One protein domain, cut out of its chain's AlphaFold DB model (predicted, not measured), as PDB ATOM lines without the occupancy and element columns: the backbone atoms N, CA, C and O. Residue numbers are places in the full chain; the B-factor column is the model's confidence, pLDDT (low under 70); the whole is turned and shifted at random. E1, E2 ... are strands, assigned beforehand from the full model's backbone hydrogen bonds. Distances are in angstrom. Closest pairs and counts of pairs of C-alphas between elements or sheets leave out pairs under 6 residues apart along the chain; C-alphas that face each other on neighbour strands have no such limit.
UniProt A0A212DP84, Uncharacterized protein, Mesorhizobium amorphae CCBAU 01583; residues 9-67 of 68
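Overview. This is residues 9 to 67 of the 68 residues of an uncharacterized protein of Mesorhizobium amorphae CCBAU 01583 (UniProt A0A212DP84). The model is a flat, open V with two arms of paired strands: E2 bends by 93 degrees at residue 39, E1 pairs with it along one arm, and E5 along the other, which ends in the small hairpin E3 and E4. The printed part has 59 residues, no named helix and five strands, E1 to E5 in chain order, in two antiparallel sheets, E1 - E2 - E5 and E3 - E4. It is all strand and extended, with a radius of gyration of the C-alphas of 18.6 A and spans of 48 by 36 by 11 A.

Arrangement. In the strongly twisted larger sheet, E2, residues 26 to 42, pairs with E1, residues 9 to 20, as a hairpin; N 12 and O 34 are within hydrogen-bond range at 2.8 A. E5, residues 62 to 66, pairs with residues 38 to 42 of E2; N 41 and O 63 are 2.8 A apart. The hairpin of E3, residues 48 to 50, and E4, residues 55 to 57, has N 57 and O 48 at 3.4 A and is apart from E1, E2 and E5.

Along the chain. E1 begins at C-alpha 9 (20.923, -54.913, 15.756) and measures 32.8 A, E2 36.8 A, and E5 12.9 A to C-alpha 66 (28.678, -52.829, 10.423).

Size, cuts and confidence. The farthest C-alphas, of Leu 22 and Asp 46, are 49.2 A apart. The printed part has no cut, the four links are tight, and residues 43 to 60 have pLDDT under 70.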
ATOM      1  N   ARG A   9      21.714 -55.116  16.967       91.19
ATOM      2  CA  ARG A   9      20.923 -54.913  15.756       91.19
ATOM      3  C   ARG A   9      20.633 -53.422  15.604       91.19
ATOM      4  O   ARG A   9      20.055 -52.826  16.507       91.19
ATOM      5  N   LEU A  10      21.076 -52.821  14.503       92.38
ATOM      6  CA  LEU A  10      20.820 -51.416  14.179       92.38
ATOM      7  C   LEU A  10      19.813 -51.316  13.043       92.38
ATOM      8  O   LEU A  10      19.951 -52.013  12.038       92.38
ATOM      9  N   VAL A  11      18.846 -50.414  13.191       95.31
ATOM     10  CA  VAL A  11      17.950 -49.996  12.113       95.31
ATOM     11  C   VAL A  11      18.525 -48.718  11.515       95.31
ATOM     12  O   VAL A  11      18.656 -47.709  12.204       95.31
ATOM     13  N   ILE A  12      18.916 -48.776  10.246       93.31
ATOM     14  CA  ILE A  12      19.393 -47.619   9.496       93.31
ATOM     15  C   ILE A  12      18.180 -46.978   8.836       93.31
ATOM     16  O   ILE A  12      17.515 -47.614   8.015       93.31
ATOM     17  N   LEU A  13      17.909 -45.725   9.194       96.94
ATOM     18  CA  LEU A  13      16.882 -44.910   8.561       96.94
ATOM     19  C   LEU A  13      17.509 -44.058   7.456       96.94
ATOM     20  O   LEU A  13      18.635 -43.576   7.593       96.94
ATOM     21  N   ARG A  14      16.774 -43.855   6.367       95.88
ATOM     22  CA  ARG A  14      17.128 -42.919   5.301       95.88
ATOM     23  C   ARG A  14      16.026 -41.880   5.181       95.88
ATOM     24  O   ARG A  14      14.849 -42.223   5.240       95.88
ATOM     25  N   ARG A  15      16.422 -40.622   5.002       97.00
ATOM     26  CA  ARG A  15      15.499 -39.543   4.664       97.00
ATOM     27  C   ARG A  15      15.143 -39.659   3.184       97.00
ATOM     28  O   ARG A  15      16.046 -39.657   2.343       97.00
ATOM     29  N   VAL A  16      13.863 -39.815   2.889       96.62
ATOM     30  CA  VAL A  16      13.325 -40.014   1.538       96.62
ATOM     31  C   VAL A  16      12.257 -38.958   1.296       96.62
ATOM     32  O   VAL A  16      11.499 -38.643   2.208       96.62
ATOM     33  N   GLU A  17      12.232 -38.388   0.096       96.44
ATOM     34  CA  GLU A  17      11.145 -37.509  -0.331       96.44
ATOM     35  C   GLU A  17       9.907 -38.363  -0.621       96.44
ATOM     36  O   GLU A  17       9.977 -39.301  -1.416       96.44
ATOM     37  N   THR A  18       8.801 -38.088   0.065       95.62
ATOM     38  CA  THR A  18       7.564 -38.881  -0.019       95.62
ATOM     39  C   THR A  18       6.458 -38.188  -0.804       95.62
ATOM     40  O   THR A  18       5.431 -38.802  -1.082       95.62
ATOM     41  N   GLY A  19       6.676 -36.939  -1.212       95.31
ATOM     42  CA  GLY A  19       5.750 -36.170  -2.030       95.31
ATOM     43  C   GLY A  19       5.961 -34.676  -1.849       95.31
ATOM     44  O   GLY A  19       6.998 -34.239  -1.348       95.31
ATOM     45  N   THR A  20       4.950 -33.901  -2.226       96.50
ATOM     46  CA  THR A  20       4.910 -32.455  -2.019       96.50
ATOM     47  C   THR A  20       3.685 -32.057  -1.202       96.50
ATOM     48  O   THR A  20       2.660 -32.741  -1.209       96.50
ATOM     49  N   ASP A  21       3.808 -30.976  -0.436       95.19
ATOM     50  CA  ASP A  21       2.697 -30.410   0.325       95.19
ATOM     51  C   ASP A  21       1.769 -29.552  -0.557       95.19
ATOM     52  O   ASP A  21       1.943 -29.431  -1.772       95.19
ATOM     53  N   LEU A  22       0.767 -28.922   0.063       95.75
ATOM     54  CA  LEU A  22      -0.194 -28.046  -0.623       95.75
ATOM     55  C   LEU A  22       0.446 -26.807  -1.272       95.75
ATOM     56  O   LEU A  22      -0.175 -26.175  -2.123       95.75
ATOM     57  N   LEU A  23       1.668 -26.451  -0.873       96.56
ATOM     58  CA  LEU A  23       2.458 -25.348  -1.419       96.56
ATOM     59  C   LEU A  23       3.535 -25.851  -2.392       96.56
ATOM     60  O   LEU A  23       4.433 -25.097  -2.764       96.56
ATOM     61  N   ASN A  24       3.445 -27.116  -2.810       94.56
ATOM     62  CA  ASN A  24       4.392 -27.796  -3.684       94.56
ATOM     63  C   ASN A  24       5.828 -27.873  -3.121       94.56
ATOM     64  O   ASN A  24       6.793 -27.989  -3.877       94.56
ATOM     65  N   SER A  25       5.986 -27.808  -1.796       95.94
ATOM     66  CA  SER A  25       7.273 -27.997  -1.121       95.94
ATOM     67  C   SER A  25       7.528 -29.485  -0.865       95.94
ATOM     68  O   SER A  25       6.594 -30.199  -0.495       95.94
ATOM     69  N   PRO A  26       8.767 -29.984  -1.028       96.25
ATOM     70  CA  PRO A  26       9.071 -31.401  -0.853       96.25
ATOM     71  C   PRO A  26       8.934 -31.832   0.611       96.25
ATOM     72  O   PRO A  26       9.527 -31.246   1.522       96.25
ATOM     73  N   VAL A  27       8.173 -32.901   0.829       97.06
ATOM     74  CA  VAL A  27       7.973 -33.547   2.127       97.06
ATOM     75  C   VAL A  27       8.950 -34.706   2.248       97.06
ATOM     76  O   VAL A  27       9.075 -35.531   1.346       97.06
ATOM     77  N   PHE A  28       9.648 -34.776   3.381       97.38
ATOM     78  CA  PHE A  28      10.623 -35.825   3.647       97.38
ATOM     79  C   PHE A  28      10.260 -36.625   4.884       97.38
ATOM     80  O   PHE A  28      10.021 -36.055   5.947       97.38
ATOM     81  N   GLU A  29      10.385 -37.941   4.780       96.44
ATOM     82  CA  GLU A  29      10.164 -38.860   5.887       96.44
ATOM     83  C   GLU A  29      11.380 -39.750   6.127       96.44
ATOM     84  O   GLU A  29      12.163 -40.064   5.224       96.44
ATOM     85  N   TRP A  30      11.547 -40.163   7.382       97.50
ATOM     86  CA  TRP A  30      12.529 -41.171   7.751       97.50
ATOM     87  C   TRP A  30      11.933 -42.551   7.538       97.50
ATOM     88  O   TRP A  30      11.044 -42.976   8.270       97.50
ATOM     89  N   GLN A  31      12.466 -43.276   6.564       96.25
ATOM     90  CA  GLN A  31      12.049 -44.640   6.280       96.25
ATOM     91  C   GLN A  31      13.138 -45.626   6.679       96.25
ATOM     92  O   GLN A  31      14.335 -45.332   6.600       96.25
ATOM     93  N   THR A  32      12.723 -46.820   7.103       96.44
ATOM     94  CA  THR A  32      13.667 -47.904   7.378       96.44
ATOM     95  C   THR A  32      14.319 -48.341   6.080       96.44
ATOM     96  O   THR A  32      13.656 -48.849   5.183       96.44
ATOM     97  N   TRP A  33      15.634 -48.165   5.993       94.44
ATOM     98  CA  TRP A  33      16.402 -48.580   4.831       94.44
ATOM     99  C   TRP A  33      16.902 -50.012   4.977       94.44
ATOM    100  O   TRP A  33      16.692 -50.837   4.093       94.44
ATOM    101  N   ARG A  34      17.580 -50.320   6.090       92.69
ATOM    102  CA  ARG A  34      18.149 -51.650   6.358       92.69
ATOM    103  C   ARG A  34      18.219 -51.926   7.846       92.69
ATOM    104  O   ARG A  34      18.334 -51.011   8.655       92.69
ATOM    105  N   THR A  35      18.239 -53.206   8.193       94.12
ATOM    106  CA  THR A  35      18.570 -53.651   9.544       94.12
ATOM    107  C   THR A  35      19.855 -54.469   9.501       94.12
ATOM    108  O   THR A  35      19.917 -55.459   8.777       94.12
ATOM    109  N   VAL A  36      20.875 -54.069  10.261       90.50
ATOM    110  CA  VAL A  36      22.219 -54.670  10.216       90.50
ATOM    111  C   VAL A  36      22.682 -55.140  11.587       90.50
ATOM    112  O   VAL A  36      22.338 -54.555  12.616       90.50
ATOM    113  N   TRP A  37      23.509 -56.184  11.597       91.06
ATOM    114  CA  TRP A  37      24.294 -56.537  12.775       91.06
ATOM    115  C   TRP A  37      25.490 -55.598  12.894       91.06
ATOM    116  O   TRP A  37      26.220 -55.368  11.927       91.06
ATOM    117  N   ALA A  38      25.697 -55.074  14.093       89.75
ATOM    118  CA  ALA A  38      26.723 -54.098  14.384       89.75
ATOM    119  C   ALA A  38      27.457 -54.428  15.680       89.75
ATOM    120  O   ALA A  38      26.912 -54.984  16.636       89.75
ATOM    121  N   GLU A  39      28.708 -54.006  15.718       88.88
ATOM    122  CA  GLU A  39      29.488 -53.876  16.934       88.88
ATOM    123  C   GLU A  39      29.570 -52.392  17.293       88.88
ATOM    124  O   GLU A  39      29.922 -51.561  16.456       88.88
ATOM    125  N   ARG A  40      29.253 -52.050  18.544       86.12
ATOM    126  CA  ARG A  40      29.482 -50.700  19.063       86.12
ATOM    127  C   ARG A  40      30.891 -50.632  19.627       86.12
ATOM    128  O   ARG A  40      31.181 -51.290  20.623       86.12
ATOM    129  N   ILE A  41      31.714 -49.784  19.033       83.12
ATOM    130  CA  ILE A  41      33.042 -49.446  19.518       83.12
ATOM    131  C   ILE A  41      32.881 -48.136  20.290       83.12
ATOM    132  O   ILE A  41      32.653 -47.075  19.711       83.12
ATOM    133  N   GLN A  42      32.918 -48.216  21.617       72.69
ATOM    134  CA  GLN A  42      32.931 -47.030  22.466       72.69
ATOM    135  C   GLN A  42      34.349 -46.829  22.993       72.69
ATOM    136  O   GLN A  42      34.880 -47.702  23.675       72.69
ATOM    137  N   LYS A  43      34.929 -45.658  22.730       63.06
ATOM    138  CA  LYS A  43      36.083 -45.182  23.490       63.06
ATOM    139  C   LYS A  43      35.562 -44.553  24.791       63.06
ATOM    140  O   LYS A  43      34.551 -43.848  24.773       63.06
ATOM    141  N   LYS A  44      36.176 -44.871  25.936       59.62
ATOM    142  CA  LYS A  44      36.019 -44.059  27.156       59.62
ATOM    143  C   LYS A  44      36.741 -42.745  26.854       59.62
ATOM    144  O   LYS A  44      37.919 -42.800  26.517       59.62
ATOM    145  N   GLU A  45      36.034 -41.623  26.879       60.50
ATOM    146  CA  GLU A  45      36.643 -40.308  26.660       60.50
ATOM    147  C   GLU A  45      36.550 -39.465  27.927       60.50
ATOM    148  O   GLU A  45      35.634 -39.652  28.734       60.50
ATOM    149  N   ASP A  46      37.534 -38.577  28.068       57.03
ATOM    150  CA  ASP A  46      37.727 -37.683  29.201       57.03
ATOM    151  C   ASP A  46      36.653 -36.591  29.234       57.03
ATOM    152  O   ASP A  46      36.281 -36.017  28.204       57.03
ATOM    153  N   GLU A  47      36.149 -36.300  30.435       56.09
ATOM    154  CA  GLU A  47      35.254 -35.170  30.668       56.09
ATOM    155  C   GLU A  47      35.959 -33.874  30.253       56.09
ATOM    156  O   GLU A  47      37.037 -33.550  30.751       56.09
ATOM    157  N   ARG A  48      35.353 -33.120  29.329       63.16
ATOM    158  CA  ARG A  48      35.847 -31.797  28.947       63.16
ATOM    159  C   ARG A  48      35.062 -30.734  29.698       63.16
ATOM    160  O   ARG A  48      33.834 -30.786  29.793       63.16
ATOM    161  N   PHE A  49      35.790 -29.759  30.226       56.16
ATOM    162  CA  PHE A  49      35.217 -28.568  30.833       56.16
ATOM    163  C   PHE A  49      35.424 -27.409  29.859       56.16
ATOM    164  O   PHE A  49      36.565 -27.109  29.514       56.16
ATOM    165  N   ALA A  50      34.338 -26.799  29.378       58.75
ATOM    166  CA  ALA A  50      34.398 -25.525  28.661       58.75
ATOM    167  C   ALA A  50      34.506 -24.405  29.713       58.75
ATOM    168  O   ALA A  50      33.533 -24.197  30.447       58.75
ATOM    169  N   PRO A  51      35.658 -23.716  29.850       57.16
ATOM    170  CA  PRO A  51      35.822 -22.654  30.849       57.16
ATOM    171  C   PRO A  51      34.924 -21.441  30.559       57.16
ATOM    172  O   PRO A  51      34.540 -20.713  31.465       57.16
ATOM    173  N   ASP A  52      34.575 -21.247  29.292       65.56
ATOM    174  CA  ASP A  52      33.741 -20.182  28.743       65.56
ATOM    175  C   ASP A  52      32.239 -20.404  28.979       65.56
ATOM    176  O   ASP A  52      31.508 -19.449  29.234       65.56
ATOM    177  N   LEU A  53      31.773 -21.657  28.956       59.31
ATOM    178  CA  LEU A  53      30.344 -21.987  29.065       59.31
ATOM    179  C   LEU A  53      29.907 -22.446  30.465       59.31
ATOM    180  O   LEU A  53      28.718 -22.677  30.665       59.31
ATOM    181  N   HIS A  54      30.832 -22.612  31.426       59.50
ATOM    182  CA  HIS A  54      30.559 -23.195  32.758       59.50
ATOM    183  C   HIS A  54      29.743 -24.506  32.695       59.50
ATOM    184  O   HIS A  54      29.015 -24.861  33.622       59.50
ATOM    185  N   GLN A  55      29.855 -25.243  31.588       56.88
ATOM    186  CA  GLN A  55      29.103 -26.463  31.327       56.88
ATOM    187  C   GLN A  55      30.070 -27.624  31.129       56.88
ATOM    188  O   GLN A  55      31.010 -27.566  30.331       56.88
ATOM    189  N   ARG A  56      29.809 -28.717  31.852       57.97
ATOM    190  CA  ARG A  56      30.411 -30.016  31.557       57.97
ATOM    191  C   ARG A  56      29.728 -30.561  30.314       57.97
ATOM    192  O   ARG A  56      28.528 -30.823  30.345       57.97
ATOM    193  N   TYR A  57      30.482 -30.754  29.240       60.78
ATOM    194  CA  TYR A  57      29.982 -31.449  28.064       60.78
ATOM    195  C   TYR A  57      30.876 -32.651  27.777       60.78
ATOM    196  O   TYR A  57      32.103 -32.573  27.764       60.78
ATOM    197  N   ALA A  58      30.243 -33.797  27.559       58.38
ATOM    198  CA  ALA A  58      30.925 -34.989  27.094       58.38
ATOM    199  C   ALA A  58      30.671 -35.111  25.592       58.38
ATOM    200  O   ALA A  58      29.547 -35.389  25.166       58.38
ATOM    201  N   VAL A  59      31.707 -34.925  24.775       65.06
ATOM    202  CA  VAL A  59      31.633 -35.276  23.352       65.06
ATOM    203  C   VAL A  59      31.708 -36.795  23.262       65.06
ATOM    204  O   VAL A  59      32.781 -37.388  23.236       65.06
ATOM    205  N   ARG A  60      30.550 -37.460  23.280       66.06
ATOM    206  CA  ARG A  60      30.495 -38.920  23.195       66.06
ATOM    207  C   ARG A  60      30.510 -39.353  21.737       66.06
ATOM    208  O   ARG A  60      29.463 -39.490  21.110       66.06
ATOM    209  N   LEU A  61      31.698 -39.628  21.216       73.56
ATOM    210  CA  LEU A  61      31.834 -40.259  19.912       73.56
ATOM    211  C   LEU A  61      31.419 -41.739  20.009       73.56
ATOM    212  O   LEU A  61      32.001 -42.530  20.755       73.56
ATOM    213  N   VAL A  62      30.367 -42.114  19.277       79.69
ATOM    214  CA  VAL A  62      29.868 -43.494  19.220       79.69
ATOM    215  C   VAL A  62      30.159 -44.062  17.839       79.69
ATOM    216  O   VAL A  62      29.558 -43.644  16.855       79.69
ATOM    217  N   ILE A  63      31.071 -45.033  17.769       86.81
ATOM    218  CA  ILE A  63      31.432 -45.700  16.518       86.81
ATOM    219  C   ILE A  63      30.669 -47.018  16.430       86.81
ATOM    220  O   ILE A  63      30.615 -47.789  17.392       86.81
ATOM    221  N   PHE A  64      30.124 -47.308  15.253       87.69
ATOM    222  CA  PHE A  64      29.566 -48.615  14.936       87.69
ATOM    223  C   PHE A  64      30.323 -49.233  13.769       87.69
ATOM    224  O   PHE A  64      30.505 -48.605  12.729       87.69
ATOM    225  N   ARG A  65      30.739 -50.488  13.929       87.81
ATOM    226  CA  ARG A  65      31.244 -51.316  12.838       87.81
ATOM    227  C   ARG A  65      30.109 -52.206  12.348       87.81
ATOM    228  O   ARG A  65      29.577 -52.999  13.121       87.81
ATOM    229  N   ILE A  66      29.759 -52.073  11.072       88.19
ATOM    230  CA  ILE A  66      28.678 -52.829  10.423       88.19
ATOM    231  C   ILE A  66      29.242 -53.812   9.393       88.19
ATOM    232  O   ILE A  66      30.413 -53.747   9.020       88.19
ATOM    233  N   SER A  67      28.424 -54.754   8.938       72.75
ATOM    234  CA  SER A  67      28.712 -55.554   7.745       72.75
ATOM    235  C   SER A  67      27.566 -55.417   6.775       72.75
ATOM    236  O   SER A  67      26.408 -55.497   7.185       72.75
TER     237      SER A  67